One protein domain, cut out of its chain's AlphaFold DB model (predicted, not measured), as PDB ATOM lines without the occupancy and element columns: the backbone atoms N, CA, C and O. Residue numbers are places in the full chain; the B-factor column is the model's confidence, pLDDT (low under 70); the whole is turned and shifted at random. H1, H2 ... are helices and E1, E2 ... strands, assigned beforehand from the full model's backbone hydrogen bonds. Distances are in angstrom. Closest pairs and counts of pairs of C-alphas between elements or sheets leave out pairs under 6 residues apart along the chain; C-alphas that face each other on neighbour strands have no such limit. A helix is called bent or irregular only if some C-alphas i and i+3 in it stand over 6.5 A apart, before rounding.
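What this domain is: This is residues 25 to 37 and 46 to 166 of the 168 residues of an uncharacterized protein of Proteobacteria bacterium (UniProt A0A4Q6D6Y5). A strongly twisted sheet curls into a nearly closed barrel, with its edge strands E1 and E2 side by side at the seam; H1 sits at one end, the short H2 at the other, and E5 outside the ring beside E4. The 134 printed residues hold two named helices and nine named strands, in the order H1 E1 H2 E2 E3 E4 E5 E6 E7 E8 E9, and the class is mostly strand. The sheet is branched, its neighbour pairs are antiparallel, and E3 E4 E5 and E6 E7 E8 E9 are meanders, each strand the antiparallel neighbour of the one before. The whole is compact, with a radius of gyration of the C-alphas of 14.4 A and spans of 43 by 33 by 31 A.

How they stand to each other: Start at H1, residues 25 to 33, which is on the sheet; its Phe 31 has its C-alpha 6.5 A from that of Phe 85 in E3, residues 79 to 87, the closest pair of the two. Its Lys 25 comes closest to Thr 118 of E6, residues 113 to 121, at 7.1 A between C-alphas. Next look at E1, residues 50 to 53, beside E3, with N 52 and O 81 3.0 A apart. H2, residues 55 to 61, is irregular, C-alphas 56 and 59 being 8.5 A apart; it stands at the sheet's level, only just, with a height of 3.7 A. E2, residues 64 to 68, comes closest to E1 at the C-alphas of Leu 67 and Ala 52, 4.8 A. E4, residues 90 to 97, has E3 on one side, N 82 and O 94 being 2.8 A apart, and on the other side E5, residues 104 to 107, with N 95 and O 106 at 2.9 A, and E6, with N 91 and O 114 at 2.8 A. E7, residues 124 to 131, forms hairpins with E6, N 117 and O 128 at 2.9 A, and with E8, residues 134 to 148, N 127 and O 139 at 2.8 A. E8 bends by 62 degrees at residue 142. E9, residues 155 to 163, has E8 on one side, N 145 and O 158 at 2.9 A, and E2 on the other, N 67 and O 159 at 2.9 A. In H1 every O i to N i+4 pair is within hydrogen-bond range; in H2 1 of 3 is, beside 3 of 4 O i to N i+3 pairs.

Where its parts are: Find C-alpha 25 at (-3.479, -25.475, -50.673), where H1 begins and runs 12.2 A. E3 measures 24.9 A, E4 23.0 A, E6 25.4 A and E7 22.9 A. E8 runs 36.8 A from C-alpha 134 at (14.840, -25.453, -40.356), and E9 25.5 A to C-alpha 163 at (6.550, -39.277, -44.272).

The domain as a whole: The C-alphas farthest apart, those of Glu 101 and Gly 122, are 46.8 A apart. Residues 38 to 45 are not printed; C-alphas 37 and 46 are 10.0 A apart across the cut. No link printed whole is long. Look for pLDDT under 70 at 12 residues, among them 108 to 112.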
ATOM      1  N   LYS A  25      -2.718 -26.685 -51.030       86.31
ATOM      2  CA  LYS A  25      -3.479 -25.475 -50.673       86.31
ATOM      3  C   LYS A  25      -4.748 -25.806 -49.889       86.31
ATOM      4  O   LYS A  25      -5.098 -25.079 -48.961       86.31
ATOM      5  N   GLU A  26      -5.427 -26.897 -50.237       91.44
ATOM      6  CA  GLU A  26      -6.602 -27.361 -49.502       91.44
ATOM      7  C   GLU A  26      -6.235 -27.839 -48.094       91.44
ATOM      8  O   GLU A  26      -6.933 -27.485 -47.148       91.44
ATOM      9  N   VAL A  27      -5.108 -28.537 -47.930       92.06
ATOM     10  CA  VAL A  27      -4.588 -28.921 -46.606       92.06
ATOM     11  C   VAL A  27      -4.398 -27.692 -45.710       92.06
ATOM     12  O   VAL A  27      -4.936 -27.647 -44.604       92.06
ATOM     13  N   LEU A  28      -3.715 -26.648 -46.199       91.25
ATOM     14  CA  LEU A  28      -3.562 -25.407 -45.430       91.25
ATOM     15  C   LEU A  28      -4.902 -24.725 -45.148       91.25
ATOM     16  O   LEU A  28      -5.086 -24.168 -44.068       91.25
ATOM     17  N   ARG A  29      -5.840 -24.741 -46.099       92.12
ATOM     18  CA  ARG A  29      -7.184 -24.185 -45.892       92.12
ATOM     19  C   ARG A  29      -7.901 -24.906 -44.749       92.12
ATOM     20  O   ARG A  29      -8.442 -24.233 -43.876       92.12
ATOM     21  N   LEU A  30      -7.865 -26.238 -44.732       92.75
ATOM     22  CA  LEU A  30      -8.468 -27.064 -43.686       92.75
ATOM     23  C   LEU A  30      -7.859 -26.754 -42.313       92.75
ATOM     24  O   LEU A  30      -8.594 -26.433 -41.381       92.75
ATOM     25  N   PHE A  31      -6.530 -26.734 -42.210       92.06
ATOM     26  CA  PHE A  31      -5.831 -26.408 -40.964       92.06
ATOM     27  C   PHE A  31      -6.120 -24.994 -40.460       92.06
ATOM     28  O   PHE A  31      -6.398 -24.789 -39.278       92.06
ATOM     29  N   ASN A  32      -6.120 -24.009 -41.356       89.25
ATOM     30  CA  ASN A  32      -6.439 -22.635 -40.983       89.25
ATOM     31  C   ASN A  32      -7.915 -22.481 -40.576       89.25
ATOM     32  O   ASN A  32      -8.217 -21.691 -39.689       89.25
ATOM     33  N   SER A  33      -8.828 -23.259 -41.171       89.44
ATOM     34  CA  SER A  33     -10.250 -23.256 -40.797       89.44
ATOM     35  C   SER A  33     -10.537 -23.921 -39.446       89.44
ATOM     36  O   SER A  33     -11.552 -23.610 -38.829       89.44
ATOM     37  N   SER A  34      -9.648 -24.794 -38.956       88.25
ATOM     38  CA  SER A  34      -9.772 -25.412 -37.627       88.25
ATOM     39  C   SER A  34      -9.273 -24.530 -36.476       88.25
ATOM     40  O   SER A  34      -9.433 -24.898 -35.316       88.25
ATOM     41  N   ILE A  35      -8.685 -23.364 -36.764       87.69
ATOM     42  CA  ILE A  35      -8.192 -22.455 -35.725       87.69
ATOM     43  C   ILE A  35      -9.381 -21.903 -34.930       87.69
ATOM     44  O   ILE A  35     -10.166 -21.101 -35.433       87.69
ATOM     45  N   ARG A  36      -9.476 -22.278 -33.651       77.88
ATOM     46  CA  ARG A  36     -10.427 -21.699 -32.694       77.88
ATOM     47  C   ARG A  36      -9.670 -21.084 -31.522       77.88
ATOM     48  O   ARG A  36      -9.404 -21.753 -30.527       77.88
ATOM     49  N   GLN A  37      -9.314 -19.809 -31.655       69.94
ATOM     50  CA  GLN A  37      -8.714 -19.016 -30.580       69.94
ATOM     51  C   GLN A  37      -9.706 -17.946 -30.127       69.94
ATOM     52  O   GLN A  37     -10.279 -17.242 -30.956       69.94
ATOM     53  N   PRO A  46      -5.943 -27.862 -25.935       59.81
ATOM     54  CA  PRO A  46      -5.992 -28.090 -27.376       59.81
ATOM     55  C   PRO A  46      -7.408 -27.776 -27.894       59.81
ATOM     56  O   PRO A  46      -8.320 -28.597 -27.842       59.81
ATOM     57  N   SER A  47      -7.615 -26.567 -28.412       62.97
ATOM     58  CA  SER A  47      -8.869 -26.213 -29.083       62.97
ATOM     59  C   SER A  47      -8.899 -26.812 -30.500       62.97
ATOM     60  O   SER A  47      -8.223 -26.308 -31.392       62.97
ATOM     61  N   ASN A  48      -9.691 -27.872 -30.715       75.56
ATOM     62  CA  ASN A  48      -9.933 -28.553 -32.010       75.56
ATOM     63  C   ASN A  48      -8.658 -29.079 -32.705       75.56
ATOM     64  O   ASN A  48      -8.335 -28.656 -33.822       75.56
ATOM     65  N   PRO A  49      -7.893 -29.972 -32.052       85.19
ATOM     66  CA  PRO A  49      -6.713 -30.561 -32.660       85.19
ATOM     67  C   PRO A  49      -7.093 -31.470 -33.829       85.19
ATOM     68  O   PRO A  49      -8.091 -32.186 -33.787       85.19
ATOM     69  N   TRP A  50      -6.224 -31.513 -34.835       92.88
ATOM     70  CA  TRP A  50      -6.159 -32.683 -35.701       92.88
ATOM     71  C   TRP A  50      -5.409 -33.780 -34.962       92.88
ATOM     72  O   TRP A  50      -4.378 -33.505 -34.358       92.88
ATOM     73  N   VAL A  51      -5.884 -35.014 -34.995       92.44
ATOM     74  CA  VAL A  51      -5.295 -36.100 -34.209       92.44
ATOM     75  C   VAL A  51      -4.858 -37.257 -35.081       92.44
ATOM     76  O   VAL A  51      -5.503 -37.585 -36.072       92.44
ATOM     77  N   ALA A  52      -3.741 -37.868 -34.707       93.56
ATOM     78  CA  ALA A  52      -3.272 -39.125 -35.265       93.56
ATOM     79  C   ALA A  52      -3.043 -40.121 -34.134       93.56
ATOM     80  O   ALA A  52      -2.522 -39.760 -33.078       93.56
ATOM     81  N   CYS A  53      -3.398 -41.381 -34.375       92.62
ATOM     82  CA  CYS A  53      -3.129 -42.439 -33.417       92.62
ATOM     83  C   CYS A  53      -1.621 -42.610 -33.190       92.62
ATOM     84  O   CYS A  53      -0.836 -42.650 -34.140       92.62
ATOM     85  N   ASN A  54      -1.235 -42.739 -31.925       93.19
ATOM     86  CA  ASN A  54       0.132 -42.955 -31.475       93.19
ATOM     87  C   ASN A  54       0.261 -44.140 -30.501       93.19
ATOM     88  O   ASN A  54       1.240 -44.230 -29.760       93.19
ATOM     89  N   GLN A  55      -0.691 -45.077 -30.527       90.94
ATOM     90  CA  GLN A  55      -0.553 -46.352 -29.822       90.94
ATOM     91  C   GLN A  55       0.783 -47.013 -30.202       90.94
ATOM     92  O   GLN A  55       1.145 -47.058 -31.377       90.94
ATOM     93  N   ASP A  56       1.554 -47.445 -29.204       90.12
ATOM     94  CA  ASP A  56       2.876 -48.072 -29.366       90.12
ATOM     95  C   ASP A  56       3.872 -47.255 -30.220       90.12
ATOM     96  O   ASP A  56       4.750 -47.792 -30.912       90.12
ATOM     97  N   SER A  57       3.747 -45.924 -30.163       90.75
ATOM     98  CA  SER A  57       4.519 -44.955 -30.955       90.75
ATOM     99  C   SER A  57       4.272 -45.031 -32.469       90.75
ATOM    100  O   SER A  57       5.147 -44.669 -33.266       90.75
ATOM    101  N   ALA A  58       3.100 -45.518 -32.895       92.00
ATOM    102  CA  ALA A  58       2.765 -45.717 -34.305       92.00
ATOM    103  C   ALA A  58       2.933 -44.447 -35.153       92.00
ATOM    104  O   ALA A  58       3.425 -44.536 -36.277       92.00
ATOM    105  N   PHE A  59       2.618 -43.262 -34.620       92.06
ATOM    106  CA  PHE A  59       2.775 -41.999 -35.351       92.06
ATOM    107  C   PHE A  59       4.224 -41.759 -35.806       92.06
ATOM    108  O   PHE A  59       4.469 -41.250 -36.906       92.06
ATOM    109  N   TYR A  60       5.192 -42.123 -34.962       89.38
ATOM    110  CA  TYR A  60       6.616 -41.910 -35.218       89.38
ATOM    111  C   TYR A  60       7.239 -43.025 -36.064       89.38
ATOM    112  O   TYR A  60       8.175 -42.768 -36.819       89.38
ATOM    113  N   LYS A  61       6.714 -44.252 -35.966       91.06
ATOM    114  CA  LYS A  61       7.244 -45.436 -36.662       91.06
ATOM    115  C   LYS A  61       6.649 -45.645 -38.054       91.06
ATOM    116  O   LYS A  61       7.323 -46.209 -38.914       91.06
ATOM    117  N   ALA A  62       5.400 -45.234 -38.271       91.44
ATOM    118  CA  ALA A  62       4.690 -45.482 -39.517       91.44
ATOM    119  C   ALA A  62       5.170 -44.567 -40.650       91.44
ATOM    120  O   ALA A  62       5.372 -43.361 -40.477       91.44
ATOM    121  N   ASP A  63       5.254 -45.137 -41.851       93.25
ATOM    122  CA  ASP A  63       5.580 -44.382 -43.062       93.25
ATOM    123  C   ASP A  63       4.409 -43.514 -43.529       93.25
ATOM    124  O   ASP A  63       4.599 -42.546 -44.258       93.25
ATOM    125  N   THR A  64       3.182 -43.855 -43.130       95.00
ATOM    126  CA  THR A  64       1.978 -43.078 -43.428       95.00
ATOM    127  C   THR A  64       1.173 -42.862 -42.159       95.00
ATOM    128  O   THR A  64       0.880 -43.810 -41.439       95.00
ATOM    129  N   VAL A  65       0.780 -41.615 -41.921       94.62
ATOM    130  CA  VAL A  65      -0.075 -41.218 -40.802       94.62
ATOM    131  C   VAL A  65      -1.414 -40.709 -41.327       94.62
ATOM    132  O   VAL A  65      -1.495 -40.147 -42.423       94.62
ATOM    133  N   ALA A  66      -2.471 -40.921 -40.550       94.44
ATOM    134  CA  ALA A  66      -3.798 -40.384 -40.815       94.44
ATOM    135  C   ALA A  66      -4.129 -39.338 -39.746       94.44
ATOM    136  O   ALA A  66      -4.104 -39.650 -38.558       94.44
ATOM    137  N   LEU A  67      -4.402 -38.108 -40.185       94.50
ATOM    138  CA  LEU A  67      -4.824 -36.998 -39.336       94.50
ATOM    139  C   LEU A  67      -6.329 -36.793 -39.472       94.50
ATOM    140  O   LEU A  67      -6.819 -36.604 -40.586       94.50
ATOM    141  N   TYR A  68      -7.032 -36.782 -38.346       93.25
ATOM    142  CA  TYR A  68      -8.480 -36.624 -38.250       93.25
ATOM    143  C   TYR A  68      -8.813 -35.305 -37.559       93.25
ATOM    144  O   TYR A  68      -8.180 -34.985 -36.562       93.25
ATOM    145  N   ASN A  69      -9.791 -34.538 -38.043       89.88
ATOM    146  CA  ASN A  69     -10.124 -33.236 -37.442       89.88
ATOM    147  C   ASN A  69     -11.108 -33.300 -36.264       89.88
ATOM    148  O   ASN A  69     -11.318 -32.280 -35.617       89.88
ATOM    149  N   ASP A  70     -11.755 -34.449 -36.060       78.00
ATOM    150  CA  ASP A  70     -12.763 -34.667 -35.015       78.00
ATOM    151  C   ASP A  70     -13.097 -36.169 -34.923       78.00
ATOM    152  O   ASP A  70     -14.159 -36.618 -35.360       78.00
ATOM    153  N   TYR A  71     -12.126 -36.998 -34.523       69.44
ATOM    154  CA  TYR A  71     -12.345 -38.439 -34.366       69.44
ATOM    155  C   TYR A  71     -11.417 -39.052 -33.324       69.44
ATOM    156  O   TYR A  71     -10.196 -38.985 -33.451       69.44
ATOM    157  N   TYR A  72     -12.035 -39.719 -32.353       72.44
ATOM    158  CA  TYR A  72     -11.380 -40.525 -31.336       72.44
ATOM    159  C   TYR A  72     -12.071 -41.880 -31.303       72.44
ATOM    160  O   TYR A  72     -13.291 -41.956 -31.151       72.44
ATOM    161  N   ASP A  73     -11.299 -42.944 -31.475       78.06
ATOM    162  CA  ASP A  73     -11.778 -44.304 -31.284       78.06
ATOM    163  C   ASP A  73     -10.898 -45.007 -30.265       78.06
ATOM    164  O   ASP A  73      -9.838 -45.543 -30.580       78.06
ATOM    165  N   CYS A  74     -11.388 -44.994 -29.033       79.06
ATOM    166  CA  CYS A  74     -10.732 -45.592 -27.884       79.06
ATOM    167  C   CYS A  74     -10.652 -47.119 -27.947       79.06
ATOM    168  O   CYS A  74      -9.882 -47.723 -27.210       79.06
ATOM    169  N   SER A  75     -11.413 -47.768 -28.837       80.12
ATOM    170  CA  SER A  75     -11.268 -49.212 -29.044       80.12
ATOM    171  C   SER A  75     -10.014 -49.560 -29.850       80.12
ATOM    172  O   SER A  75      -9.492 -50.667 -29.725       80.12
ATOM    173  N   THR A  76      -9.510 -48.620 -30.655       80.69
ATOM    174  CA  THR A  76      -8.360 -48.835 -31.545       80.69
ATOM    175  C   THR A  76      -7.143 -47.993 -31.179       80.69
ATOM    176  O   THR A  76      -6.029 -48.342 -31.568       80.69
ATOM    177  N   CYS A  77      -7.319 -46.902 -30.430       89.12
ATOM    178  CA  CYS A  77      -6.224 -46.035 -30.033       89.12
ATOM    179  C   CYS A  77      -6.509 -45.267 -28.744       89.12
ATOM    180  O   CYS A  77      -7.518 -44.577 -28.648       89.12
ATOM    181  N   ASN A  78      -5.573 -45.312 -27.794       87.88
ATOM    182  CA  ASN A  78      -5.707 -44.599 -26.520       87.88
ATOM    183  C   ASN A  78      -4.778 -43.392 -26.383       87.88
ATOM    184  O   ASN A  78      -5.060 -42.501 -25.583       87.88
ATOM    185  N   VAL A  79      -3.695 -43.353 -27.165       90.50
ATOM    186  CA  VAL A  79      -2.682 -42.290 -27.150       90.50
ATOM    187  C   VAL A  79      -2.638 -41.626 -28.517       90.50
ATOM    188  O   VAL A  79      -2.529 -42.309 -29.534       90.50
ATOM    189  N   PHE A  80      -2.689 -40.300 -28.556       91.56
ATOM    190  CA  PHE A  80      -2.798 -39.523 -29.784       91.56
ATOM    191  C   PHE A  80      -1.739 -38.435 -29.847       91.56
ATOM    192  O   PHE A  80      -1.511 -37.728 -28.871       91.56
ATOM    193  N   VAL A  81      -1.168 -38.229 -31.033       92.06
ATOM    194  CA  VAL A  81      -0.437 -36.998 -31.344       92.06
ATOM    195  C   VAL A  81      -1.437 -35.967 -31.851       92.06
ATOM    196  O   VAL A  81      -2.153 -36.200 -32.828       92.06
ATOM    197  N   GLN A  82      -1.478 -34.820 -31.180       90.69
ATOM    198  CA  GLN A  82      -2.362 -33.700 -31.468       90.69
ATOM    199  C   GLN A  82      -1.627 -32.616 -32.250       90.69
ATOM    200  O   GLN A  82      -0.540 -32.181 -31.881       90.69
ATOM    201  N   TRP A  83      -2.255 -32.156 -33.320       91.75
ATOM    202  CA  TRP A  83      -1.815 -31.066 -34.168       91.75
ATOM    203  C   TRP A  83      -2.771 -29.891 -33.978       91.75
ATOM    204  O   TRP A  83      -3.843 -29.832 -34.586       91.75
ATOM    205  N   THR A  84      -2.397 -28.951 -33.112       89.25
ATOM    206  CA  THR A  84      -3.214 -27.775 -32.801       89.25
ATOM    207  C   THR A  84      -2.708 -26.557 -33.561       89.25
ATOM    208  O   THR A  84      -1.649 -26.002 -33.261       89.25
ATOM    209  N   PHE A  85      -3.493 -26.107 -34.534       88.44
ATOM    210  CA  PHE A  85      -3.228 -24.868 -35.257       88.44
ATOM    211  C   PHE A  85      -3.790 -23.683 -34.471       88.44
ATOM    212  O   PHE A  85      -4.984 -23.622 -34.181       88.44
ATOM    213  N   TYR A  86      -2.930 -22.731 -34.111       83.56
ATOM    214  CA  TYR A  86      -3.306 -21.596 -33.254       83.56
ATOM    215  C   TYR A  86      -3.197 -20.243 -33.965       83.56
ATOM    216  O   TYR A  86      -3.865 -19.283 -33.587       83.56
ATOM    217  N   LYS A  87      -2.390 -20.158 -35.022       86.44
ATOM    218  CA  LYS A  87      -2.296 -19.016 -35.940       86.44
ATOM    219  C   LYS A  87      -2.099 -19.550 -37.352       86.44
ATOM    220  O   LYS A  87      -1.777 -20.726 -37.533       86.44
ATOM    221  N   ARG A  88      -2.290 -18.688 -38.355       88.62
ATOM    222  CA  ARG A  88      -2.104 -19.072 -39.758       88.62
ATOM    223  C   ARG A  88      -0.746 -19.750 -39.931       88.62
ATOM    224  O   ARG A  88       0.274 -19.172 -39.562       88.62
ATOM    225  N   ASN A  89      -0.755 -20.960 -40.485       89.31
ATOM    226  CA  ASN A  89       0.448 -21.757 -40.745       89.31
ATOM    227  C   ASN A  89       1.326 -22.020 -39.503       89.31
ATOM    228  O   ASN A  89       2.516 -22.272 -39.651       89.31
ATOM    229  N   SER A  90       0.775 -21.932 -38.290       89.56
ATOM    230  CA  SER A  90       1.510 -22.151 -37.040       89.56
ATOM    231  C   SER A  90       0.859 -23.273 -36.238       89.56
ATOM    232  O   SER A  90      -0.357 -23.266 -36.030       89.56
ATOM    233  N   LEU A  91       1.675 -24.221 -35.794       89.31
ATOM    234  CA  LEU A  91       1.265 -25.504 -35.243       89.31
ATOM    235  C   LEU A  91       1.960 -25.772 -33.903       89.31
ATOM    236  O   LEU A  91       3.164 -25.563 -33.755       89.31
ATOM    237  N   LEU A  92       1.190 -26.289 -32.952       88.69
ATOM    238  CA  LEU A  92       1.674 -26.944 -31.746       88.69
ATOM    239  C   LEU A  92       1.469 -28.452 -31.865       88.69
ATOM    240  O   LEU A  92       0.396 -28.902 -32.270       88.69
ATOM    241  N   LEU A  93       2.495 -29.212 -31.484       88.56
ATOM    242  CA  LEU A  93       2.404 -30.660 -31.343       88.56
ATOM    243  C   LEU A  93       2.245 -31.027 -29.869       88.56
ATOM    244  O   LEU A  93       3.092 -30.687 -29.038       88.56
ATOM    245  N   GLY A  94       1.167 -31.732 -29.563       88.19
ATOM    246  CA  GLY A  94       0.910 -32.330 -28.260       88.19
ATOM    247  C   GLY A  94       0.815 -33.842 -28.359       88.19
ATOM    248  O   GLY A  94       0.668 -34.400 -29.447       88.19
ATOM    249  N   GLU A  95       0.881 -34.493 -27.213       88.81
ATOM    250  CA  GLU A  95       0.483 -35.879 -27.047       88.81
ATOM    251  C   GLU A  95      -0.547 -35.945 -25.929       88.81
ATOM    252  O   GLU A  95      -0.431 -35.240 -24.925       88.81
ATOM    253  N   ALA A  96      -1.589 -36.738 -26.137       87.12
ATOM    254  CA  ALA A  96      -2.662 -36.877 -25.174       87.12
ATOM    255  C   ALA A  96      -3.182 -38.307 -25.138       87.12
ATOM    256  O   ALA A  96      -3.367 -38.952 -26.173       87.12
ATOM    257  N   GLN A  97      -3.456 -38.764 -23.929       87.44
ATOM    258  CA  GLN A  97      -4.203 -39.965 -23.637       87.44
ATOM    259  C   GLN A  97      -5.637 -39.525 -23.305       87.44
ATOM    260  O   GLN A  97      -5.854 -38.777 -22.363       87.44
ATOM    261  N   MET A  98      -6.611 -39.923 -24.128       78.38
ATOM    262  CA  MET A  98      -7.978 -39.356 -24.079       78.38
ATOM    263  C   MET A  98      -9.072 -40.349 -23.686       78.38
ATOM    264  O   MET A  98     -10.246 -39.998 -23.657       78.38
ATOM    265  N   CYS A  99      -8.705 -41.609 -23.474       83.62
ATOM    266  CA  CYS A  99      -9.655 -42.726 -23.439       83.62
ATOM    267  C   CYS A  99      -9.852 -43.365 -22.060       83.62
ATOM    268  O   CYS A  99     -10.812 -44.093 -21.842       83.62
ATOM    269  N   ASN A 100      -8.951 -43.068 -21.134       81.94
ATOM    270  CA  ASN A 100      -8.999 -43.433 -19.721       81.94
ATOM    271  C   ASN A 100      -9.058 -42.137 -18.919       81.94
ATOM    272  O   ASN A 100      -8.413 -41.163 -19.301       81.94
ATOM    273  N   GLU A 101      -9.794 -42.148 -17.814       80.81
ATOM    274  CA  GLU A 101      -9.837 -41.014 -16.897       80.81
ATOM    275  C   GLU A 101      -8.760 -41.148 -15.799       80.81
ATOM    276  O   GLU A 101      -8.568 -42.254 -15.282       80.81
ATOM    277  N   PRO A 102      -8.092 -40.045 -15.404       80.81
ATOM    278  CA  PRO A 102      -8.229 -38.713 -15.988       80.81
ATOM    279  C   PRO A 102      -7.585 -38.643 -17.378       80.81
ATOM    280  O   PRO A 102      -6.536 -39.232 -17.607       80.81
ATOM    281  N   THR A 103      -8.197 -37.890 -18.293       77.88
ATOM    282  CA  THR A 103      -7.528 -37.542 -19.558       77.88
ATOM    283  C   THR A 103      -6.242 -36.765 -19.261       77.88
ATOM    284  O   THR A 103      -6.282 -35.699 -18.643       77.88
ATOM    285  N   GLU A 104      -5.107 -37.261 -19.748       77.69
ATOM    286  CA  GLU A 104      -3.803 -36.614 -19.610       77.69
ATOM    287  C   GLU A 104      -3.303 -36.098 -20.962       77.69
ATOM    288  O   GLU A 104      -3.372 -36.780 -21.982       77.69
ATOM    289  N   GLY A 105      -2.768 -34.877 -20.992       71.81
ATOM    290  CA  GLY A 105      -2.209 -34.292 -22.206       71.81
ATOM    291  C   GLY A 105      -1.044 -33.370 -21.905       71.81
ATOM    292  O   GLY A 105      -1.086 -32.579 -20.963       71.81
ATOM    293  N   TYR A 106      -0.005 -33.446 -22.727       72.12
ATOM    294  CA  TYR A 106       1.164 -32.588 -22.622       72.12
ATOM    295  C   TYR A 106       1.605 -32.091 -23.995       72.12
ATOM    296  O   TYR A 106       1.503 -32.767 -25.018       72.12
ATOM    297  N   VAL A 107       2.128 -30.869 -24.026       70.75
ATOM    298  CA  VAL A 107       2.794 -30.347 -25.222       70.75
ATOM    299  C   VAL A 107       4.123 -31.078 -25.346       70.75
ATOM    300  O   VAL A 107       4.921 -31.046 -24.409       70.75
ATOM    301  N   LEU A 108       4.380 -31.708 -26.499       64.00
ATOM    302  CA  LEU A 108       5.533 -32.597 -26.678       64.00
ATOM    303  C   LEU A 108       6.853 -31.899 -26.332       64.00
ATOM    304  O   LEU A 108       7.747 -32.552 -25.806       64.00
ATOM    305  N   LYS A 109       6.938 -30.574 -26.552       65.19
ATOM    306  CA  LYS A 109       7.910 -29.649 -25.939       65.19
ATOM    307  C   LYS A 109       7.310 -28.239 -25.864       65.19
ATOM    308  O   LYS A 109       7.007 -27.660 -26.904       65.19
ATOM    309  N   SER A 110       7.178 -27.671 -24.663       53.72
ATOM    310  CA  SER A 110       6.482 -26.394 -24.386       53.72
ATOM    311  C   SER A 110       7.024 -25.154 -25.119       53.72
ATOM    312  O   SER A 110       6.373 -24.112 -25.119       53.72
ATOM    313  N   ASN A 111       8.181 -25.254 -25.780       55.75
ATOM    314  CA  ASN A 111       8.803 -24.184 -26.562       55.75
ATOM    315  C   ASN A 111       8.883 -24.458 -28.077       55.75
ATOM    316  O   ASN A 111       9.439 -23.636 -28.806       55.75
ATOM    317  N   ARG A 112       8.375 -25.595 -28.573       65.00
ATOM    318  CA  ARG A 112       8.510 -25.973 -29.989       65.00
ATOM    319  C   ARG A 112       7.268 -25.613 -30.784       65.00
ATOM    320  O   ARG A 112       6.345 -26.406 -30.950       65.00
ATOM    321  N   TRP A 113       7.295 -24.389 -31.283       82.50
ATOM    322  CA  TRP A 113       6.359 -23.877 -32.269       82.50
ATOM    323  C   TRP A 113       6.826 -24.301 -33.658       82.50
ATOM    324  O   TRP A 113       7.981 -24.069 -34.021       82.50
ATOM    325  N   TYR A 114       5.934 -24.912 -34.431       90.25
ATOM    326  CA  TYR A 114       6.219 -25.297 -35.808       90.25
ATOM    327  C   TYR A 114       5.536 -24.332 -36.770       90.25
ATOM    328  O   TYR A 114       4.373 -23.972 -36.577       90.25
ATOM    329  N   SER A 115       6.231 -23.949 -37.837       92.38
ATOM    330  CA  SER A 115       5.596 -23.365 -39.013       92.38
ATOM    331  C   SER A 115       5.295 -24.447 -40.038       92.38
ATOM    332  O   SER A 115       6.067 -25.385 -40.224       92.38
ATOM    333  N   VAL A 116       4.159 -24.306 -40.709       93.69
ATOM    334  CA  VAL A 116       3.678 -25.258 -41.704       93.69
ATOM    335  C   VAL A 116       3.713 -24.611 -43.077       93.69
ATOM    336  O   VAL A 116       3.094 -23.567 -43.297       93.69
ATOM    337  N   ARG A 117       4.418 -25.233 -44.016       92.69
ATOM    338  CA  ARG A 117       4.457 -24.804 -45.417       92.69
ATOM    339  C   ARG A 117       3.951 -25.900 -46.324       92.69
ATOM    340  O   ARG A 117       3.971 -27.077 -45.978       92.69
ATOM    341  N   THR A 118       3.517 -25.493 -47.505       92.19
ATOM    342  CA  THR A 118       3.186 -26.429 -48.564       92.19
ATOM    343  C   THR A 118       3.902 -26.100 -49.849       92.19
ATOM    344  O   THR A 118       4.199 -24.940 -50.139       92.19
ATOM    345  N   SER A 119       4.180 -27.140 -50.620       91.12
ATOM    346  CA  SER A 119       4.804 -27.031 -51.929       91.12
ATOM    347  C   SER A 119       4.217 -28.064 -52.883       91.12
ATOM    348  O   SER A 119       3.702 -29.098 -52.457       91.12
ATOM    349  N   ASN A 120       4.293 -27.767 -54.179       91.56
ATOM    350  CA  ASN A 120       4.001 -28.720 -55.239       91.56
ATOM    351  C   ASN A 120       5.286 -28.927 -56.046       91.56
ATOM    352  O   ASN A 120       5.826 -27.966 -56.594       91.56
ATOM    353  N   VAL A 121       5.799 -30.156 -56.075       88.75
ATOM    354  CA  VAL A 121       7.040 -30.504 -56.780       88.75
ATOM    355  C   VAL A 121       6.779 -31.742 -57.624       88.75
ATOM    356  O   VAL A 121       6.394 -32.788 -57.100       88.75
ATOM    357  N   GLY A 122       6.959 -31.620 -58.942       87.31
ATOM    358  CA  GLY A 122       6.719 -32.721 -59.880       87.31
ATOM    359  C   GLY A 122       5.272 -33.234 -59.863       87.31
ATOM    360  O   GLY A 122       5.053 -34.436 -59.960       87.31
ATOM    361  N   GLY A 123       4.292 -32.346 -59.653       87.75
ATOM    362  CA  GLY A 123       2.870 -32.701 -59.581       87.75
ATOM    363  C   GLY A 123       2.437 -33.363 -58.269       87.75
ATOM    364  O   GLY A 123       1.256 -33.652 -58.097       87.75
ATOM    365  N   ALA A 124       3.357 -33.580 -57.327       90.69
ATOM    366  CA  ALA A 124       3.050 -34.072 -55.991       90.69
ATOM    367  C   ALA A 124       2.999 -32.923 -54.983       90.69
ATOM    368  O   ALA A 124       3.808 -31.997 -55.031       90.69
ATOM    369  N   ASP A 125       2.063 -33.024 -54.045       94.00
ATOM    370  CA  ASP A 125       1.852 -32.045 -52.990       94.00
ATOM    371  C   ASP A 125       2.522 -32.463 -51.682       94.00
ATOM    372  O   ASP A 125       2.422 -33.616 -51.251       94.00
ATOM    373  N   TYR A 126       3.181 -31.504 -51.038       94.25
ATOM    374  CA  TYR A 126       3.955 -31.713 -49.821       94.25
ATOM    375  C   TYR A 126       3.544 -30.749 -48.715       94.25
ATOM    376  O   TYR A 126       3.093 -29.629 -48.966       94.25
ATOM    377  N   LEU A 127       3.733 -31.215 -47.486       94.81
ATOM    378  CA  LEU A 127       3.557 -30.488 -46.246       94.81
ATOM    379  C   LEU A 127       4.866 -30.545 -45.457       94.81
ATOM    380  O   LEU A 127       5.321 -31.625 -45.080       94.81
ATOM    381  N   ASP A 128       5.422 -29.377 -45.182       93.69
ATOM    382  CA  ASP A 128       6.680 -29.208 -44.472       93.69
ATOM    383  C   ASP A 128       6.408 -28.636 -43.084       93.69
ATOM    384  O   ASP A 128       5.695 -27.638 -42.944       93.69
ATOM    385  N   LEU A 129       6.976 -29.276 -42.065       92.44
ATOM    386  CA  LEU A 129       7.059 -28.747 -40.712       92.44
ATOM    387  C   LEU A 129       8.449 -28.165 -40.514       92.44
ATOM    388  O   LEU A 129       9.452 -28.872 -40.619       92.44
ATOM    389  N   GLU A 130       8.493 -26.885 -40.191       91.75
ATOM    390  CA  GLU A 130       9.718 -26.146 -39.932       91.75
ATOM    391  C   GLU A 130       9.752 -25.674 -38.480       91.75
ATOM    392  O   GLU A 130       8.725 -25.321 -37.902       91.75
ATOM    393  N   GLN A 131      10.946 -25.624 -37.902       89.38
ATOM    394  CA  GLN A 131      11.202 -25.013 -36.606       89.38
ATOM    395  C   GLN A 131      12.374 -24.049 -36.764       89.38
ATOM    396  O   GLN A 131      13.434 -24.446 -37.244       89.38
ATOM    397  N   GLU A 132      12.179 -22.779 -36.394       87.81
ATOM    398  CA  GLU A 132      13.217 -21.735 -36.503       87.81
ATOM    399  C   GLU A 132      13.844 -21.664 -37.915       87.81
ATOM    400  O   GLU A 132      15.048 -21.496 -38.090       87.81
ATOM    401  N   GLY A 133      13.009 -21.846 -38.947       85.88
ATOM    402  CA  GLY A 133      13.423 -21.845 -40.355       85.88
ATOM    403  C   GLY A 133      14.106 -23.129 -40.843       85.88
ATOM    404  O   GLY A 133      14.478 -23.200 -42.010       85.88
ATOM    405  N   ARG A 134      14.269 -24.147 -39.990       89.75
ATOM    406  CA  ARG A 134      14.840 -25.453 -40.356       89.75
ATOM    407  C   ARG A 134      13.741 -26.471 -40.610       89.75
ATOM    408  O   ARG A 134      12.831 -26.600 -39.795       89.75
ATOM    409  N   LEU A 135      13.849 -27.233 -41.697       90.75
ATOM    410  CA  LEU A 135      12.946 -28.349 -41.982       90.75
ATOM    411  C   LEU A 135      13.137 -29.458 -40.935       90.75
ATOM    412  O   LEU A 135      14.237 -29.979 -40.778       90.75
ATOM    413  N   VAL A 136      12.065 -29.810 -40.227       89.94
ATOM    414  CA  VAL A 136      12.052 -30.870 -39.200       89.94
ATOM    415  C   VAL A 136      11.374 -32.130 -39.720       89.94
ATOM    416  O   VAL A 136      11.774 -33.241 -39.380       89.94
ATOM    417  N   ALA A 137      10.333 -31.973 -40.535       90.56
ATOM    418  CA  ALA A 137       9.660 -33.095 -41.166       90.56
ATOM    419  C   ALA A 137       9.041 -32.675 -42.493       90.56
ATOM    420  O   ALA A 137       8.500 -31.577 -42.618       90.56
ATOM    421  N   ARG A 138       9.054 -33.598 -43.452       93.62
ATOM    422  CA  ARG A 138       8.354 -33.466 -44.726       93.62
ATOM    423  C   ARG A 138       7.402 -34.632 -44.925       93.62
ATOM    424  O   ARG A 138       7.759 -35.798 -44.727       93.62
ATOM    425  N   PHE A 139       6.199 -34.304 -45.375       94.56
ATOM    426  CA  PHE A 139       5.164 -35.262 -45.708       94.56
ATOM    427  C   PHE A 139       4.677 -35.049 -47.134       94.56
ATOM    428  O   PHE A 139       4.355 -33.932 -47.523       94.56
ATOM    429  N   LYS A 140       4.537 -36.126 -47.899       95.38
ATOM    430  CA  LYS A 140       3.726 -36.130 -49.114       95.38
ATOM    431  C   LYS A 140       2.252 -36.238 -48.728       95.38
ATOM    432  O   LYS A 140       1.875 -37.135 -47.970       95.38
ATOM    433  N   VAL A 141       1.413 -35.366 -49.274       95.69
ATOM    434  CA  VAL A 141      -0.041 -35.457 -49.124       95.69
ATOM    435  C   VAL A 141      -0.540 -36.579 -50.033       95.69
ATOM    436  O   VAL A 141      -0.397 -36.517 -51.251       95.69
ATOM    437  N   VAL A 142      -1.081 -37.640 -49.435       95.69
ATOM    438  CA  VAL A 142      -1.542 -38.831 -50.167       95.69
ATOM    439  C   VAL A 142      -3.010 -38.700 -50.547       95.69
ATOM    440  O   VAL A 142      -3.389 -39.036 -51.664       95.69
ATOM    441  N   SER A 143      -3.850 -38.246 -49.615       94.88
ATOM    442  CA  SER A 143      -5.277 -38.054 -49.877       94.88
ATOM    443  C   SER A 143      -5.938 -37.178 -48.822       94.88
ATOM    444  O   SER A 143      -5.576 -37.265 -47.648       94.88
ATOM    445  N   ILE A 144      -6.989 -36.466 -49.222       94.00
ATOM    446  CA  ILE A 144      -7.961 -35.819 -48.334       94.00
ATOM    447  C   ILE A 144      -9.309 -36.500 -48.580       94.00
ATOM    448  O   ILE A 144      -9.752 -36.594 -49.723       94.00
ATOM    449  N   LYS A 145      -9.950 -37.026 -47.534       93.25
ATOM    450  CA  LYS A 145     -11.245 -37.716 -47.647       93.25
ATOM    451  C   LYS A 145     -12.175 -37.302 -46.516       93.25
ATOM    452  O   LYS A 145     -11.720 -37.083 -45.400       93.25
ATOM    453  N   ARG A 146     -13.480 -37.267 -46.783       91.50
ATOM    454  CA  ARG A 146     -14.500 -37.279 -45.728       91.50
ATOM    455  C   ARG A 146     -14.928 -38.720 -45.497       91.50
ATOM    456  O   ARG A 146     -15.238 -39.418 -46.459       91.50
ATOM    457  N   ILE A 147     -14.927 -39.158 -44.247       89.44
ATOM    458  CA  ILE A 147     -15.422 -40.480 -43.850       89.44
ATOM    459  C   ILE A 147     -16.520 -40.319 -42.807       89.44
ATOM    460  O   ILE A 147     -16.604 -39.287 -42.143       89.44
ATOM    461  N   LEU A 148     -17.345 -41.349 -42.652       87.19
ATOM    462  CA  LEU A 148     -18.247 -41.462 -41.512       87.19
ATOM    463  C   LEU A 148     -17.516 -42.194 -40.394       87.19
ATOM    464  O   LEU A 148     -16.927 -43.251 -40.629       87.19
ATOM    465  N   THR A 149     -17.545 -41.635 -39.193       76.94
ATOM    466  CA  THR A 149     -16.978 -42.286 -38.013       76.94
ATOM    467  C   THR A 149     -17.793 -43.545 -37.670       76.94
ATOM    468  O   THR A 149     -19.019 -43.560 -37.830       76.94
ATOM    469  N   PRO A 150     -17.153 -44.621 -37.182       72.69
ATOM    470  CA  PRO A 150     -17.865 -45.830 -36.767       72.69
ATOM    471  C   PRO A 150     -18.820 -45.603 -35.587       72.69
ATOM    472  O   PRO A 150     -19.883 -46.214 -35.548       72.69
ATOM    473  N   VAL A 151     -18.456 -44.711 -34.655       68.94
ATOM    474  CA  VAL A 151     -19.132 -44.558 -33.353       68.94
ATOM    475  C   VAL A 151     -20.472 -43.826 -33.466       68.94
ATOM    476  O   VAL A 151     -21.475 -44.303 -32.953       68.94
ATOM    477  N   ASN A 152     -20.514 -42.674 -34.144       71.06
ATOM    478  CA  ASN A 152     -21.714 -41.825 -34.211       71.06
ATOM    479  C   ASN A 152     -22.142 -41.471 -35.643       71.06
ATOM    480  O   ASN A 152     -23.035 -40.647 -35.823       71.06
ATOM    481  N   ARG A 153     -21.503 -42.064 -36.666       79.06
ATOM    482  CA  ARG A 153     -21.719 -41.748 -38.089       79.06
ATOM    483  C   ARG A 153     -21.553 -40.259 -38.422       79.06
ATOM    484  O   ARG A 153     -21.972 -39.830 -39.495       79.06
ATOM    485  N   ALA A 154     -20.921 -39.472 -37.552       82.75
ATOM    486  CA  ALA A 154     -20.578 -38.097 -37.864       82.75
ATOM    487  C   ALA A 154     -19.548 -38.076 -38.997       82.75
ATOM    488  O   ALA A 154     -18.715 -38.977 -39.129       82.75
ATOM    489  N   SER A 155     -19.600 -37.050 -39.844       85.94
ATOM    490  CA  SER A 155     -18.595 -36.898 -40.892       85.94
ATOM    491  C   SER A 155     -17.314 -36.312 -40.303       85.94
ATOM    492  O   SER A 155     -17.360 -35.216 -39.747       85.94
ATOM    493  N   THR A 156     -16.177 -36.971 -40.509       90.25
ATOM    494  CA  THR A 156     -14.849 -36.450 -40.165       90.25
ATOM    495  C   THR A 156     -13.985 -36.337 -41.421       90.25
ATOM    496  O   THR A 156     -14.160 -37.085 -42.388       90.25
ATOM    497  N   THR A 157     -13.073 -35.369 -41.438       93.12
ATOM    498  CA  THR A 157     -12.086 -35.214 -42.510       93.12
ATOM    499  C   THR A 157     -10.806 -35.926 -42.117       93.12
ATOM    500  O   THR A 157     -10.282 -35.708 -41.029       93.12
ATOM    501  N   VAL A 158     -10.285 -36.735 -43.035       94.06
ATOM    502  CA  VAL A 158      -9.039 -37.478 -42.869       94.06
ATOM    503  C   VAL A 158      -8.043 -37.050 -43.923       94.06
ATOM    504  O   VAL A 158      -8.316 -37.134 -45.125       94.06
ATOM    505  N   ILE A 159      -6.864 -36.644 -43.469       95.19
ATOM    506  CA  ILE A 159      -5.716 -36.360 -44.324       95.19
ATOM    507  C   ILE A 159      -4.704 -37.484 -44.125       95.19
ATOM    508  O   ILE A 159      -4.210 -37.696 -43.019       95.19
ATOM    509  N   LYS A 160      -4.388 -38.214 -45.200       95.69
ATOM    510  CA  LYS A 160      -3.303 -39.202 -45.194       95.69
ATOM    511  C   LYS A 160      -2.013 -38.544 -45.654       95.69
ATOM    512  O   LYS A 160      -1.965 -37.960 -46.737       95.69
ATOM    513  N   LEU A 161      -0.973 -38.677 -44.842       95.62
ATOM    514  CA  LEU A 161       0.339 -38.079 -45.049       95.62
ATOM    515  C   LEU A 161       1.403 -39.176 -45.050       95.62
ATOM    516  O   LEU A 161       1.526 -39.900 -44.067       95.62
ATOM    517  N   LYS A 162       2.184 -39.291 -46.127       95.62
ATOM    518  CA  LYS A 162       3.344 -40.190 -46.190       95.62
ATOM    519  C   LYS A 162       4.597 -39.423 -45.784       95.62
ATOM    520  O   LYS A 162       4.931 -38.430 -46.424       95.62
ATOM    521  N   ARG A 163       5.293 -39.870 -44.745       94.00
ATOM    522  CA  ARG A 163       6.550 -39.277 -44.272       94.00
ATOM    523  C   ARG A 163       7.664 -39.549 -45.288       94.00
ATOM    524  O   ARG A 163       7.736 -40.655 -45.819       94.00
ATOM    525  N   LEU A 164       8.487 -38.544 -45.584       90.12
ATOM    526  CA  LEU A 164       9.602 -38.683 -46.535       90.12
ATOM    527  C   LEU A 164      10.959 -38.727 -45.847       90.12
ATOM    528  O   LEU A 164      11.789 -39.531 -46.249       90.12
ATOM    529  N   ASP A 165      11.127 -37.968 -44.766       69.81
ATOM    530  CA  ASP A 165      12.350 -37.970 -43.969       69.81
ATOM    531  C   ASP A 165      12.004 -38.218 -42.496       69.81
ATOM    532  O   ASP A 165      11.090 -37.598 -41.934       69.81
ATOM    533  N   ARG A 166      12.719 -39.154 -41.866       54.94
ATOM    534  CA  ARG A 166      12.806 -39.243 -40.404       54.94
ATOM    535  C   ARG A 166      13.997 -38.363 -40.022       54.94
ATOM    536  O   ARG A 166      15.082 -38.646 -40.527       54.94
TER     537      ARG A 166